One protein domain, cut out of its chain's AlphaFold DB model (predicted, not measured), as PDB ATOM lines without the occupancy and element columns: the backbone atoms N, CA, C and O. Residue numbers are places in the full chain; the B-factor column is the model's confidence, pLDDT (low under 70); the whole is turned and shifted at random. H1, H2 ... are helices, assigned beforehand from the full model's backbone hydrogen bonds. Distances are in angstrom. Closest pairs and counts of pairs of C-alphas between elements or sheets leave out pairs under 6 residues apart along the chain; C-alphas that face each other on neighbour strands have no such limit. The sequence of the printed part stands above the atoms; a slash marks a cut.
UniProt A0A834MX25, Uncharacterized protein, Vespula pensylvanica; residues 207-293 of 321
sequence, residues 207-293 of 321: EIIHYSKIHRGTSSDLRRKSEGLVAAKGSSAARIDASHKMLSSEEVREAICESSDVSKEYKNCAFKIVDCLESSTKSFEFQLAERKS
ATOM      1  N   GLU A 207      43.729  29.078 -37.975       46.38
ATOM      2  CA  GLU A 207      42.407  29.258 -37.335       46.38
ATOM      3  C   GLU A 207      41.964  30.718 -37.079       46.38
ATOM      4  O   GLU A 207      40.858  31.088 -37.464       46.38
ATOM      5  N   ILE A 208      42.808  31.608 -36.545       46.22
ATOM      6  CA  ILE A 208      42.395  33.017 -36.342       46.22
ATOM      7  C   ILE A 208      42.293  33.779 -37.673       46.22
ATOM      8  O   ILE A 208      41.417  34.625 -37.853       46.22
ATOM      9  N   ILE A 209      43.175  33.472 -38.622       51.28
ATOM     10  CA  ILE A 209      43.277  34.184 -39.897       51.28
ATOM     11  C   ILE A 209      42.208  33.660 -40.870       51.28
ATOM     12  O   ILE A 209      41.392  34.437 -41.350       51.28
ATOM     13  N   HIS A 210      42.123  32.345 -41.058       49.59
ATOM     14  CA  HIS A 210      41.166  31.573 -41.860       49.59
ATOM     15  C   HIS A 210      39.704  31.903 -41.564       49.59
ATOM     16  O   HIS A 210      38.901  32.007 -42.492       49.59
ATOM     17  N   TYR A 211      39.355  32.096 -40.287       49.41
ATOM     18  CA  TYR A 211      37.997  32.456 -39.869       49.41
ATOM     19  C   TYR A 211      37.781  33.961 -39.694       49.41
ATOM     20  O   TYR A 211      36.672  34.389 -39.361       49.41
ATOM     21  N   SER A 212      38.798  34.790 -39.940       59.34
ATOM     22  CA  SER A 212      38.631  36.238 -39.877       59.34
ATOM     23  C   SER A 212      37.606  36.706 -40.920       59.34
ATOM     24  O   SER A 212      37.495  36.158 -42.022       59.34
ATOM     25  N   LYS A 213      36.851  37.768 -40.592       62.66
ATOM     26  CA  LYS A 213      35.875  38.392 -41.514       62.66
ATOM     27  C   LYS A 213      36.487  38.746 -42.877       62.66
ATOM     28  O   LYS A 213      35.763  38.835 -43.862       62.66
ATOM     29  N   ILE A 214      37.805  38.898 -42.919       56.66
ATOM     30  CA  ILE A 214      38.628  39.206 -44.084       56.66
ATOM     31  C   ILE A 214      38.550  38.109 -45.157       56.66
ATOM     32  O   ILE A 214      38.568  38.410 -46.347       56.66
ATOM     33  N   HIS A 215      38.454  36.839 -44.759       61.75
ATOM     34  CA  HIS A 215      38.495  35.706 -45.687       61.75
ATOM     35  C   HIS A 215      37.108  35.172 -46.068       61.75
ATOM     36  O   HIS A 215      36.988  34.316 -46.954       61.75
ATOM     37  N   ARG A 216      36.037  35.729 -45.485       56.94
ATOM     38  CA  ARG A 216      34.652  35.427 -45.877       56.94
ATOM     39  C   ARG A 216      34.401  35.903 -47.314       56.94
ATOM     40  O   ARG A 216      34.484  37.090 -47.601       56.94
ATOM     41  N   GLY A 217      34.081  34.969 -48.212       68.50
ATOM     42  CA  GLY A 217      33.770  35.250 -49.623       68.50
ATOM     43  C   GLY A 217      34.936  35.102 -50.608       68.50
ATOM     44  O   GLY A 217      34.741  35.317 -51.798       68.50
ATOM     45  N   THR A 218      36.130  34.703 -50.151       68.06
ATOM     46  CA  THR A 218      37.261  34.361 -51.039       68.06
ATOM     47  C   THR A 218      37.264  32.872 -51.400       68.06
ATOM     48  O   THR A 218      36.906  32.036 -50.562       68.06
ATOM     49  N   SER A 219      37.661  32.530 -52.635       76.69
ATOM     50  CA  SER A 219      37.851  31.135 -53.071       76.69
ATOM     51  C   SER A 219      38.981  30.462 -52.284       76.69
ATOM     52  O   SER A 219      39.870  31.148 -51.783       76.69
ATOM     53  N   SER A 220      38.965  29.131 -52.166       73.19
ATOM     54  CA  SER A 220      39.946  28.364 -51.375       73.19
ATOM     55  C   SER A 220      41.402  28.687 -51.732       73.19
ATOM     56  O   SER A 220      42.240  28.847 -50.844       73.19
ATOM     57  N   ASP A 221      41.690  28.853 -53.022       72.69
ATOM     58  CA  ASP A 221      43.051  29.066 -53.524       72.69
ATOM     59  C   ASP A 221      43.564  30.481 -53.233       72.69
ATOM     60  O   ASP A 221      44.726  30.673 -52.858       72.69
ATOM     61  N   LEU A 222      42.687  31.483 -53.356       71.69
ATOM     62  CA  LEU A 222      42.999  32.864 -52.988       71.69
ATOM     63  C   LEU A 222      43.084  33.024 -51.474       71.69
ATOM     64  O   LEU A 222      43.943  33.759 -50.990       71.69
ATOM     65  N   ARG A 223      42.254  32.283 -50.735       76.81
ATOM     66  CA  ARG A 223      42.251  32.281 -49.278       76.81
ATOM     67  C   ARG A 223      43.611  31.864 -48.736       76.81
ATOM     68  O   ARG A 223      44.217  32.636 -48.001       76.81
ATOM     69  N   ARG A 224      44.164  30.748 -49.217       71.06
ATOM     70  CA  ARG A 224      45.490  30.254 -48.809       71.06
ATOM     71  C   ARG A 224      46.618  31.256 -49.074       71.06
ATOM     72  O   ARG A 224      47.482  31.465 -48.224       71.06
ATOM     73  N   LYS A 225      46.623  31.895 -50.251       73.94
ATOM     74  CA  LYS A 225      47.613  32.940 -50.571       73.94
ATOM     75  C   LYS A 225      47.439  34.165 -49.673       73.94
ATOM     76  O   LYS A 225      48.428  34.751 -49.242       73.94
ATOM     77  N   SER A 226      46.192  34.520 -49.364       74.00
ATOM     78  CA  SER A 226      45.895  35.650 -48.492       74.00
ATOM     79  C   SER A 226      46.220  35.410 -47.027       74.00
ATOM     80  O   SER A 226      46.753  36.307 -46.385       74.00
ATOM     81  N   GLU A 227      46.028  34.196 -46.523       76.19
ATOM     82  CA  GLU A 227      46.425  33.804 -45.171       76.19
ATOM     83  C   GLU A 227      47.925  33.972 -44.950       76.19
ATOM     84  O   GLU A 227      48.333  34.545 -43.945       76.19
ATOM     85  N   GLY A 228      48.751  33.528 -45.906       76.81
ATOM     86  CA  GLY A 228      50.205  33.658 -45.809       76.81
ATOM     87  C   GLY A 228      50.657  35.114 -45.699       76.81
ATOM     88  O   GLY A 228      51.523  35.445 -44.888       76.81
ATOM     89  N   LEU A 229      50.034  36.014 -46.462       71.19
ATOM     90  CA  LEU A 229      50.365  37.432 -46.390       71.19
ATOM     91  C   LEU A 229      49.752  38.113 -45.162       71.19
ATOM     92  O   LEU A 229      50.414  38.956 -44.570       71.19
ATOM     93  N   VAL A 230      48.523  37.774 -44.761       72.81
ATOM     94  CA  VAL A 230      47.906  38.305 -43.534       72.81
ATOM     95  C   VAL A 230      48.711  37.864 -42.315       72.81
ATOM     96  O   VAL A 230      48.958  38.681 -41.436       72.81
ATOM     97  N   ALA A 231      49.218  36.632 -42.290       74.31
ATOM     98  CA  ALA A 231      50.135  36.159 -41.259       74.31
ATOM     99  C   ALA A 231      51.451  36.950 -41.265       74.31
ATOM    100  O   ALA A 231      51.888  37.435 -40.220       74.31
ATOM    101  N   ALA A 232      52.064  37.139 -42.439       73.06
ATOM    102  CA  ALA A 232      53.315  37.884 -42.570       73.06
ATOM    103  C   ALA A 232      53.155  39.365 -42.184       73.06
ATOM    104  O   ALA A 232      53.942  39.902 -41.407       73.06
ATOM    105  N   LYS A 233      52.111  40.030 -42.687       72.44
ATOM    106  CA  LYS A 233      51.826  41.444 -42.424       72.44
ATOM    107  C   LYS A 233      51.289  41.666 -41.016       72.44
ATOM    108  O   LYS A 233      51.686  42.643 -40.400       72.44
ATOM    109  N   GLY A 234      50.478  40.755 -40.484       70.88
ATOM    110  CA  GLY A 234      50.038  40.763 -39.088       70.88
ATOM    111  C   GLY A 234      51.210  40.598 -38.123       70.88
ATOM    112  O   GLY A 234      51.303  41.333 -37.148       70.88
ATOM    113  N   SER A 235      52.168  39.723 -38.444       67.00
ATOM    114  CA  SER A 235      53.415  39.591 -37.677       67.00
ATOM    115  C   SER A 235      54.262  40.864 -37.743       67.00
ATOM    116  O   SER A 235      54.773  41.316 -36.721       67.00
ATOM    117  N   SER A 236      54.392  41.483 -38.921       63.16
ATOM    118  CA  SER A 236      55.077  42.775 -39.056       63.16
ATOM    119  C   SER A 236      54.364  43.883 -38.281       63.16
ATOM    120  O   SER A 236      55.021  44.609 -37.547       63.16
ATOM    121  N   ALA A 237      53.036  43.974 -38.379       61.00
ATOM    122  CA  ALA A 237      52.225  44.935 -37.638       61.00
ATOM    123  C   ALA A 237      52.371  44.743 -36.123       61.00
ATOM    124  O   ALA A 237      52.583  45.720 -35.417       61.00
ATOM    125  N   ALA A 238      52.376  43.503 -35.628       62.69
ATOM    126  CA  ALA A 238      52.603  43.203 -34.215       62.69
ATOM    127  C   ALA A 238      54.008  43.619 -33.741       62.69
ATOM    128  O   ALA A 238      54.159  44.137 -32.638       62.69
ATOM    129  N   ARG A 239      55.049  43.438 -34.569       62.72
ATOM    130  CA  ARG A 239      56.416  43.905 -34.251       62.72
ATOM    131  C   ARG A 239      56.523  45.430 -34.242       62.72
ATOM    132  O   ARG A 239      57.280  45.985 -33.454       62.72
ATOM    133  N   ILE A 240      55.783  46.082 -35.129       59.56
ATOM    134  CA  ILE A 240      55.716  47.535 -35.288       59.56
ATOM    135  C   ILE A 240      54.972  48.159 -34.098       59.56
ATOM    136  O   ILE A 240      55.520  49.050 -33.448       59.56
ATOM    137  N   ASP A 241      53.821  47.599 -33.726       57.81
ATOM    138  CA  ASP A 241      53.055  47.950 -32.524       57.81
ATOM    139  C   ASP A 241      53.894  47.767 -31.248       57.81
ATOM    140  O   ASP A 241      54.038  48.691 -30.448       57.81
ATOM    141  N   ALA A 242      54.600  46.635 -31.132       56.31
ATOM    142  CA  ALA A 242      55.540  46.375 -30.039       56.31
ATOM    143  C   ALA A 242      56.734  47.351 -29.990       56.31
ATOM    144  O   ALA A 242      57.405  47.448 -28.965       56.31
ATOM    145  N   SER A 243      57.017  48.072 -31.081       54.94
ATOM    146  CA  SER A 243      58.092  49.069 -31.166       54.94
ATOM    147  C   SER A 243      57.616  50.519 -30.988       54.94
ATOM    148  O   SER A 243      58.418  51.438 -31.148       54.94
ATOM    149  N   HIS A 244      56.330  50.741 -30.674       53.50
ATOM    150  CA  HIS A 244      55.672  52.056 -30.555       53.50
ATOM    151  C   HIS A 244      55.747  52.966 -31.795       53.50
ATOM    152  O   HIS A 244      55.288  54.107 -31.754       53.50
ATOM    153  N   LYS A 245      56.275  52.485 -32.922       54.12
ATOM    154  CA  LYS A 245      56.163  53.162 -34.213       54.12
ATOM    155  C   LYS A 245      54.912  52.643 -34.898       54.12
ATOM    156  O   LYS A 245      55.010  51.685 -35.641       54.12
ATOM    157  N   MET A 246      53.743  53.221 -34.645       63.62
ATOM    158  CA  MET A 246      52.566  52.880 -35.449       63.62
ATOM    159  C   MET A 246      52.783  53.351 -36.888       63.62
ATOM    160  O   MET A 246      53.035  54.532 -37.111       63.62
ATOM    161  N   LEU A 247      52.680  52.428 -37.849       68.94
ATOM    162  CA  LEU A 247      52.491  52.809 -39.245       68.94
ATOM    163  C   LEU A 247      51.073  53.355 -39.401       68.94
ATOM    164  O   LEU A 247      50.108  52.746 -38.929       68.94
ATOM    165  N   SER A 248      50.960  54.486 -40.079       86.06
ATOM    166  CA  SER A 248      49.691  55.032 -40.540       86.06
ATOM    167  C   SER A 248      49.033  54.099 -41.559       86.06
ATOM    168  O   SER A 248      49.682  53.298 -42.240       86.06
ATOM    169  N   SER A 249      47.712  54.196 -41.674       80.62
ATOM    170  CA  SER A 249      46.959  53.449 -42.678       80.62
ATOM    171  C   SER A 249      47.386  53.813 -44.101       80.62
ATOM    172  O   SER A 249      47.452  52.916 -44.942       80.62
ATOM    173  N   GLU A 250      47.752  55.069 -44.366       84.50
ATOM    174  CA  GLU A 250      48.391  55.493 -45.616       84.50
ATOM    175  C   GLU A 250      49.682  54.717 -45.920       84.50
ATOM    176  O   GLU A 250      49.790  54.149 -47.007       84.50
ATOM    177  N   GLU A 251      50.620  54.602 -44.974       84.75
ATOM    178  CA  GLU A 251      51.888  53.877 -45.188       84.75
ATOM    179  C   GLU A 251      51.656  52.385 -45.477       84.75
ATOM    180  O   GLU A 251      52.334  51.771 -46.305       84.75
ATOM    181  N   VAL A 252      50.653  51.778 -44.832       80.06
ATOM    182  CA  VAL A 252      50.266  50.388 -45.112       80.06
ATOM    183  C   VAL A 252      49.659  50.256 -46.513       80.06
ATOM    184  O   VAL A 252      49.949  49.282 -47.214       80.06
ATOM    185  N   ARG A 253      48.832  51.218 -46.943       85.88
ATOM    186  CA  ARG A 253      48.224  51.229 -48.284       85.88
ATOM    187  C   ARG A 253      49.273  51.419 -49.377       85.88
ATOM    188  O   ARG A 253      49.215  50.713 -50.384       85.88
ATOM    189  N   GLU A 254      50.233  52.312 -49.168       89.31
ATOM    190  CA  GLU A 254      51.349  52.554 -50.084       89.31
ATOM    191  C   GLU A 254      52.188  51.283 -50.268       89.31
ATOM    192  O   GLU A 254      52.342  50.804 -51.392       89.31
ATOM    193  N   ALA A 255      52.559  50.612 -49.172       82.06
ATOM    194  CA  ALA A 255      53.286  49.343 -49.230       82.06
ATOM    195  C   ALA A 255      52.506  48.206 -49.934       82.06
ATOM    196  O   ALA A 255      53.105  47.292 -50.509       82.06
ATOM    197  N   ILE A 256      51.166  48.216 -49.887       83.69
ATOM    198  CA  ILE A 256      50.322  47.276 -50.650       83.69
ATOM    199  C   ILE A 256      50.343  47.633 -52.144       83.69
ATOM    200  O   ILE A 256      50.455  46.738 -52.990       83.69
ATOM    201  N   CYS A 257      50.257  48.921 -52.483       83.38
ATOM    202  CA  CYS A 257      50.326  49.411 -53.859       83.38
ATOM    203  C   CYS A 257      51.660  49.074 -54.532       83.38
ATOM    204  O   CYS A 257      51.637  48.569 -55.658       83.38
ATOM    205  N   GLU A 258      52.775  49.285 -53.832       87.00
ATOM    206  CA  GLU A 258      54.143  49.068 -54.324       87.00
ATOM    207  C   GLU A 258      54.482  47.594 -54.577       87.00
ATOM    208  O   GLU A 258      55.388  47.289 -55.351       87.00
ATOM    209  N   SER A 259      53.734  46.654 -53.990       84.38
ATOM    210  CA  SER A 259      53.927  45.230 -54.276       84.38
ATOM    211  C   SER A 259      53.513  44.900 -55.722       84.38
ATOM    212  O   SER A 259      52.326  44.856 -56.063       84.38
ATOM    213  N   SER A 260      54.489  44.699 -56.612       62.69
ATOM    214  CA  SER A 260      54.277  44.418 -58.045       62.69
ATOM    215  C   SER A 260      53.638  43.055 -58.312       62.69
ATOM    216  O   SER A 260      52.941  42.881 -59.309       62.69
ATOM    217  N   ASP A 261      53.825  42.108 -57.394       76.44
ATOM    218  CA  ASP A 261      53.553  40.683 -57.629       76.44
ATOM    219  C   ASP A 261      52.148  40.249 -57.184       76.44
ATOM    220  O   ASP A 261      51.821  39.062 -57.123       76.44
ATOM    221  N   VAL A 262      51.300  41.215 -56.834       78.25
ATOM    222  CA  VAL A 262      50.029  40.972 -56.158       78.25
ATOM    223  C   VAL A 262      48.871  41.377 -57.064       78.25
ATOM    224  O   VAL A 262      48.812  42.506 -57.554       78.25
ATOM    225  N   SER A 263      47.931  40.452 -57.298       86.75
ATOM    226  CA  SER A 263      46.800  40.687 -58.203       86.75
ATOM    227  C   SER A 263      45.923  41.858 -57.737       86.75
ATOM    228  O   SER A 263      45.816  42.163 -56.548       86.75
ATOM    229  N   LYS A 264      45.240  42.517 -58.680       84.44
ATOM    230  CA  LYS A 264      44.344  43.650 -58.388       84.44
ATOM    231  C   LYS A 264      43.236  43.281 -57.392       84.44
ATOM    232  O   LYS A 264      42.928  44.049 -56.487       84.44
ATOM    233  N   GLU A 265      42.669  42.086 -57.535       76.62
ATOM    234  CA  GLU A 265      41.649  41.541 -56.627       76.62
ATOM    235  C   GLU A 265      42.178  41.392 -55.202       76.62
ATOM    236  O   GLU A 265      41.480  41.682 -54.229       76.62
ATOM    237  N   TYR A 266      43.442  41.008 -55.085       76.88
ATOM    238  CA  TYR A 266      44.109  40.863 -53.812       76.88
ATOM    239  C   TYR A 266      44.368  42.222 -53.150       76.88
ATOM    240  O   TYR A 266      44.063  42.394 -51.970       76.88
ATOM    241  N   LYS A 267      44.871  43.212 -53.899       83.88
ATOM    242  CA  LYS A 267      45.061  44.581 -53.384       83.88
ATOM    243  C   LYS A 267      43.739  45.169 -52.880       83.88
ATOM    244  O   LYS A 267      43.687  45.718 -51.784       83.88
ATOM    245  N   ASN A 268      42.647  44.938 -53.611       83.31
ATOM    246  CA  ASN A 268      41.302  45.336 -53.187       83.31
ATOM    247  C   ASN A 268      40.855  44.647 -51.888       83.31
ATOM    248  O   ASN A 268      40.213  45.278 -51.051       83.31
ATOM    249  N   CYS A 269      41.175  43.363 -51.705       78.19
ATOM    250  CA  CYS A 269      40.905  42.658 -50.451       78.19
ATOM    251  C   CYS A 269      41.720  43.258 -49.299       78.19
ATOM    252  O   CYS A 269      41.154  43.569 -48.255       78.19
ATOM    253  N   ALA A 270      43.012  43.510 -49.516       79.50
ATOM    254  CA  ALA A 270      43.890  44.102 -48.516       79.50
ATOM    255  C   ALA A 270      43.427  45.502 -48.073       79.50
ATOM    256  O   ALA A 270      43.429  45.786 -46.878       79.50
ATOM    257  N   PHE A 271      42.935  46.345 -48.986       85.69
ATOM    258  CA  PHE A 271      42.373  47.651 -48.613       85.69
ATOM    259  C   PHE A 271      41.128  47.547 -47.735       85.69
ATOM    260  O   PHE A 271      41.037  48.257 -46.738       85.69
ATOM    261  N   LYS A 272      40.226  46.597 -48.013       83.50
ATOM    262  CA  LYS A 272      39.050  46.361 -47.157       83.50
ATOM    263  C   LYS A 272      39.432  45.958 -45.730       83.50
ATOM    264  O   LYS A 272      38.699  46.265 -44.794       83.50
ATOM    265  N   ILE A 273      40.562  45.267 -45.557       77.50
ATOM    266  CA  ILE A 273      41.097  44.940 -44.227       77.50
ATOM    267  C   ILE A 273      41.508  46.217 -43.509       77.50
ATOM    268  O   ILE A 273      41.115  46.415 -42.362       77.50
ATOM    269  N   VAL A 274      42.275  47.074 -44.187       83.19
ATOM    270  CA  VAL A 274      42.736  48.350 -43.629       83.19
ATOM    271  C   VAL A 274      41.534  49.208 -43.221       83.19
ATOM    272  O   VAL A 274      41.467  49.618 -42.066       83.19
ATOM    273  N   ASP A 275      40.526  49.353 -44.087       84.31
ATOM    274  CA  ASP A 275      39.285  50.085 -43.778       84.31
ATOM    275  C   ASP A 275      38.555  49.508 -42.545       84.31
ATOM    276  O   ASP A 275      38.031  50.232 -41.688       84.31
ATOM    277  N   CYS A 276      38.506  48.177 -42.429       73.88
ATOM    278  CA  CYS A 276      37.851  47.495 -41.314       73.88
ATOM    279  C   CYS A 276      38.598  47.696 -39.985       73.88
ATOM    280  O   CYS A 276      37.969  47.831 -38.932       73.88
ATOM    281  N   LEU A 277      39.929  47.729 -40.023       74.38
ATOM    282  CA  LEU A 277      40.751  48.003 -38.849       74.38
ATOM    283  C   LEU A 277      40.623  49.469 -38.425       74.38
ATOM    284  O   LEU A 277      40.365  49.731 -37.256       74.38
ATOM    285  N   GLU A 278      40.684  50.416 -39.365       82.25
ATOM    286  CA  GLU A 278      40.521  51.846 -39.073       82.25
ATOM    287  C   GLU A 278      39.158  52.169 -38.451       82.25
ATOM    288  O   GLU A 278      39.069  52.931 -37.487       82.25
ATOM    289  N   SER A 279      38.084  51.578 -38.979       78.38
ATOM    290  CA  SER A 279      36.737  51.750 -38.420       78.38
ATOM    291  C   SER A 279      36.603  51.148 -37.017       78.38
ATOM    292  O   SER A 279      35.944  51.739 -36.158       78.38
ATOM    293  N   SER A 280      37.269  50.022 -36.748       70.00
ATOM    294  CA  SER A 280      37.290  49.397 -35.419       70.00
ATOM    295  C   SER A 280      38.065  50.241 -34.404       70.00
ATOM    296  O   SER A 280      37.585  50.437 -33.288       70.00
ATOM    297  N   THR A 281      39.210  50.804 -34.799       73.31
ATOM    298  CA  THR A 281      40.001  51.710 -33.953       73.31
ATOM    299  C   THR A 281      39.211  52.970 -33.608       73.31
ATOM    300  O   THR A 281      39.099  53.311 -32.434       73.31
ATOM    301  N   LYS A 282      38.556  53.600 -34.594       76.56
ATOM    302  CA  LYS A 282      37.694  54.775 -34.365       76.56
ATOM    303  C   LYS A 282      36.527  54.471 -33.421       76.56
ATOM    304  O   LYS A 282      36.203  55.281 -32.558       76.56
ATOM    305  N   SER A 283      35.910  53.295 -33.555       71.69
ATOM    306  CA  SER A 283      34.842  52.840 -32.653       71.69
ATOM    307  C   SER A 283      35.345  52.649 -31.217       71.69
ATOM    308  O   SER A 283      34.687  53.057 -30.260       71.69
ATOM    309  N   PHE A 284      36.543  52.085 -31.051       68.38
ATOM    310  CA  PHE A 284      37.154  51.902 -29.737       68.38
ATOM    311  C   PHE A 284      37.542  53.233 -29.082       68.38
ATOM    312  O   PHE A 284      37.266  53.440 -27.901       68.38
ATOM    313  N   GLU A 285      38.125  54.163 -29.842       76.38
ATOM    314  CA  GLU A 285      38.436  55.513 -29.364       76.38
ATOM    315  C   GLU A 285      37.175  56.267 -28.929       76.38
ATOM    316  O   GLU A 285      37.183  56.920 -27.884       76.38
ATOM    317  N   PHE A 286      36.074  56.113 -29.671       74.56
ATOM    318  CA  PHE A 286      34.776  56.676 -29.309       74.56
ATOM    319  C   PHE A 286      34.261  56.118 -27.972       74.56
ATOM    320  O   PHE A 286      33.929  56.887 -27.071       74.56
ATOM    321  N   GLN A 287      34.283  54.792 -27.786       70.94
ATOM    322  CA  GLN A 287      33.879  54.158 -26.521       70.94
ATOM    323  C   GLN A 287      34.789  54.549 -25.347       70.94
ATOM    324  O   GLN A 287      34.334  54.694 -24.209       70.94
ATOM    325  N   LEU A 288      36.088  54.723 -25.599       67.69
ATOM    326  CA  LEU A 288      37.042  55.159 -24.585       67.69
ATOM    327  C   LEU A 288      36.794  56.621 -24.177       67.69
ATOM    328  O   LEU A 288      36.898  56.950 -22.994       67.69
ATOM    329  N   ALA A 289      36.447  57.486 -25.133       74.25
ATOM    330  CA  ALA A 289      36.063  58.869 -24.873       74.25
ATOM    331  C   ALA A 289      34.758  58.953 -24.061       74.25
ATOM    332  O   ALA A 289      34.697  59.700 -23.087       74.25
ATOM    333  N   GLU A 290      33.765  58.124 -24.389       74.81
ATOM    334  CA  GLU A 290      32.479  58.035 -23.679       74.81
ATOM    335  C   GLU A 290      32.632  57.534 -22.228       74.81
ATOM    336  O   GLU A 290      31.983  58.018 -21.297       74.81
ATOM    337  N   ARG A 291      33.573  56.610 -21.994       69.00
ATOM    338  CA  ARG A 291      33.925  56.165 -20.635       69.00
ATOM    339  C   ARG A 291      34.660  57.227 -19.824       69.00
ATOM    340  O   ARG A 291      34.508  57.256 -18.607       69.00
ATOM    341  N   LYS A 292      35.456  58.088 -20.464       75.44
ATOM    342  CA  LYS A 292      36.161  59.187 -19.783       75.44
ATOM    343  C   LYS A 292      35.243  60.365 -19.450       75.44
ATOM    344  O   LYS A 292      35.529  61.081 -18.495       75.44
ATOM    345  N   SER A 293      34.163  60.570 -20.205       77.44
ATOM    346  CA  SER A 293      33.190  61.644 -19.957       77.44
ATOM    347  C   SER A 293      32.118  61.284 -18.921       77.44
ATOM    348  O   SER A 293      31.418  62.175 -18.445       77.44
TER     349      SER A 293
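What this domain is: This is residues 207 to 293 of the 321 residues of an uncharacterized protein of Vespula pensylvanica (UniProt A0A834MX25). One long helix, H4, runs out of a small, loosely joined body of helices and sticks out as an arm with residues 279 to 293. In the body, H3 folds into a helical hairpin with residues 267 to 278 of H4, H2 slants past near the start of H4, and the short H1 sits beside H2. The printed part has 87 residues with four named helices, in the order H1, H2, H3, H4, and no named strand; the class is all helix. It is only just loose, close to compact, with a radius of gyration of the C-alphas of 14.5 A, and elongated, spanning 47 by 25 by 21 A.

How they stand to each other: Begin with H4, residues 264 to 293. With residues 267 to 278 alone it touches H3, residues 249 to 258; look at the closest C-alphas, Ile 256 and Lys 267, 6.5 A apart. This hairpin has a shallow tilt of 7 degrees, opposite ways. H2, residues 220 to 241, is close to H4 but not clearly touching, the closest C-alphas being Ser 226 and Tyr 266 at 7.7 A; they run the same way at a steep tilt of 44 degrees. H2 touches H1, residues 207 to 210, with residues 223 to 231 alone; the closest C-alphas are Ile 209 and Glu 227, 6.2 A apart. H1 is apart from H3 and H4, and H2 is apart from H3. In H2, H3 and H4 every O i to N i+4 pair is within hydrogen-bond range; H1 is too short for such a pair, and its 1 O i to N i+3 pair is not within range.

Where its parts are: Find C-alpha 264 at (44.344, 43.650, -58.388); from there H4 runs 43.9 A to C-alpha 293 at (33.190, 61.644, -19.957). H3 covers 14.4 A and H2 30.2 A, from C-alpha 220 at (39.946, 28.364, -51.375). H1 measures 5.2 A.

The domain as a whole: The C-alphas farthest apart are Asp 221 and Ser 293, at 47.8 A. The printed part has no cut; the link from H3 to H4 is tight, those from H1 to H2 and H2 to H3 are short. Mean pLDDT of the printed part is 72.0; look for values under 70 at residues 207 to 218, 235 to 247, 260, 284, 288 and 291.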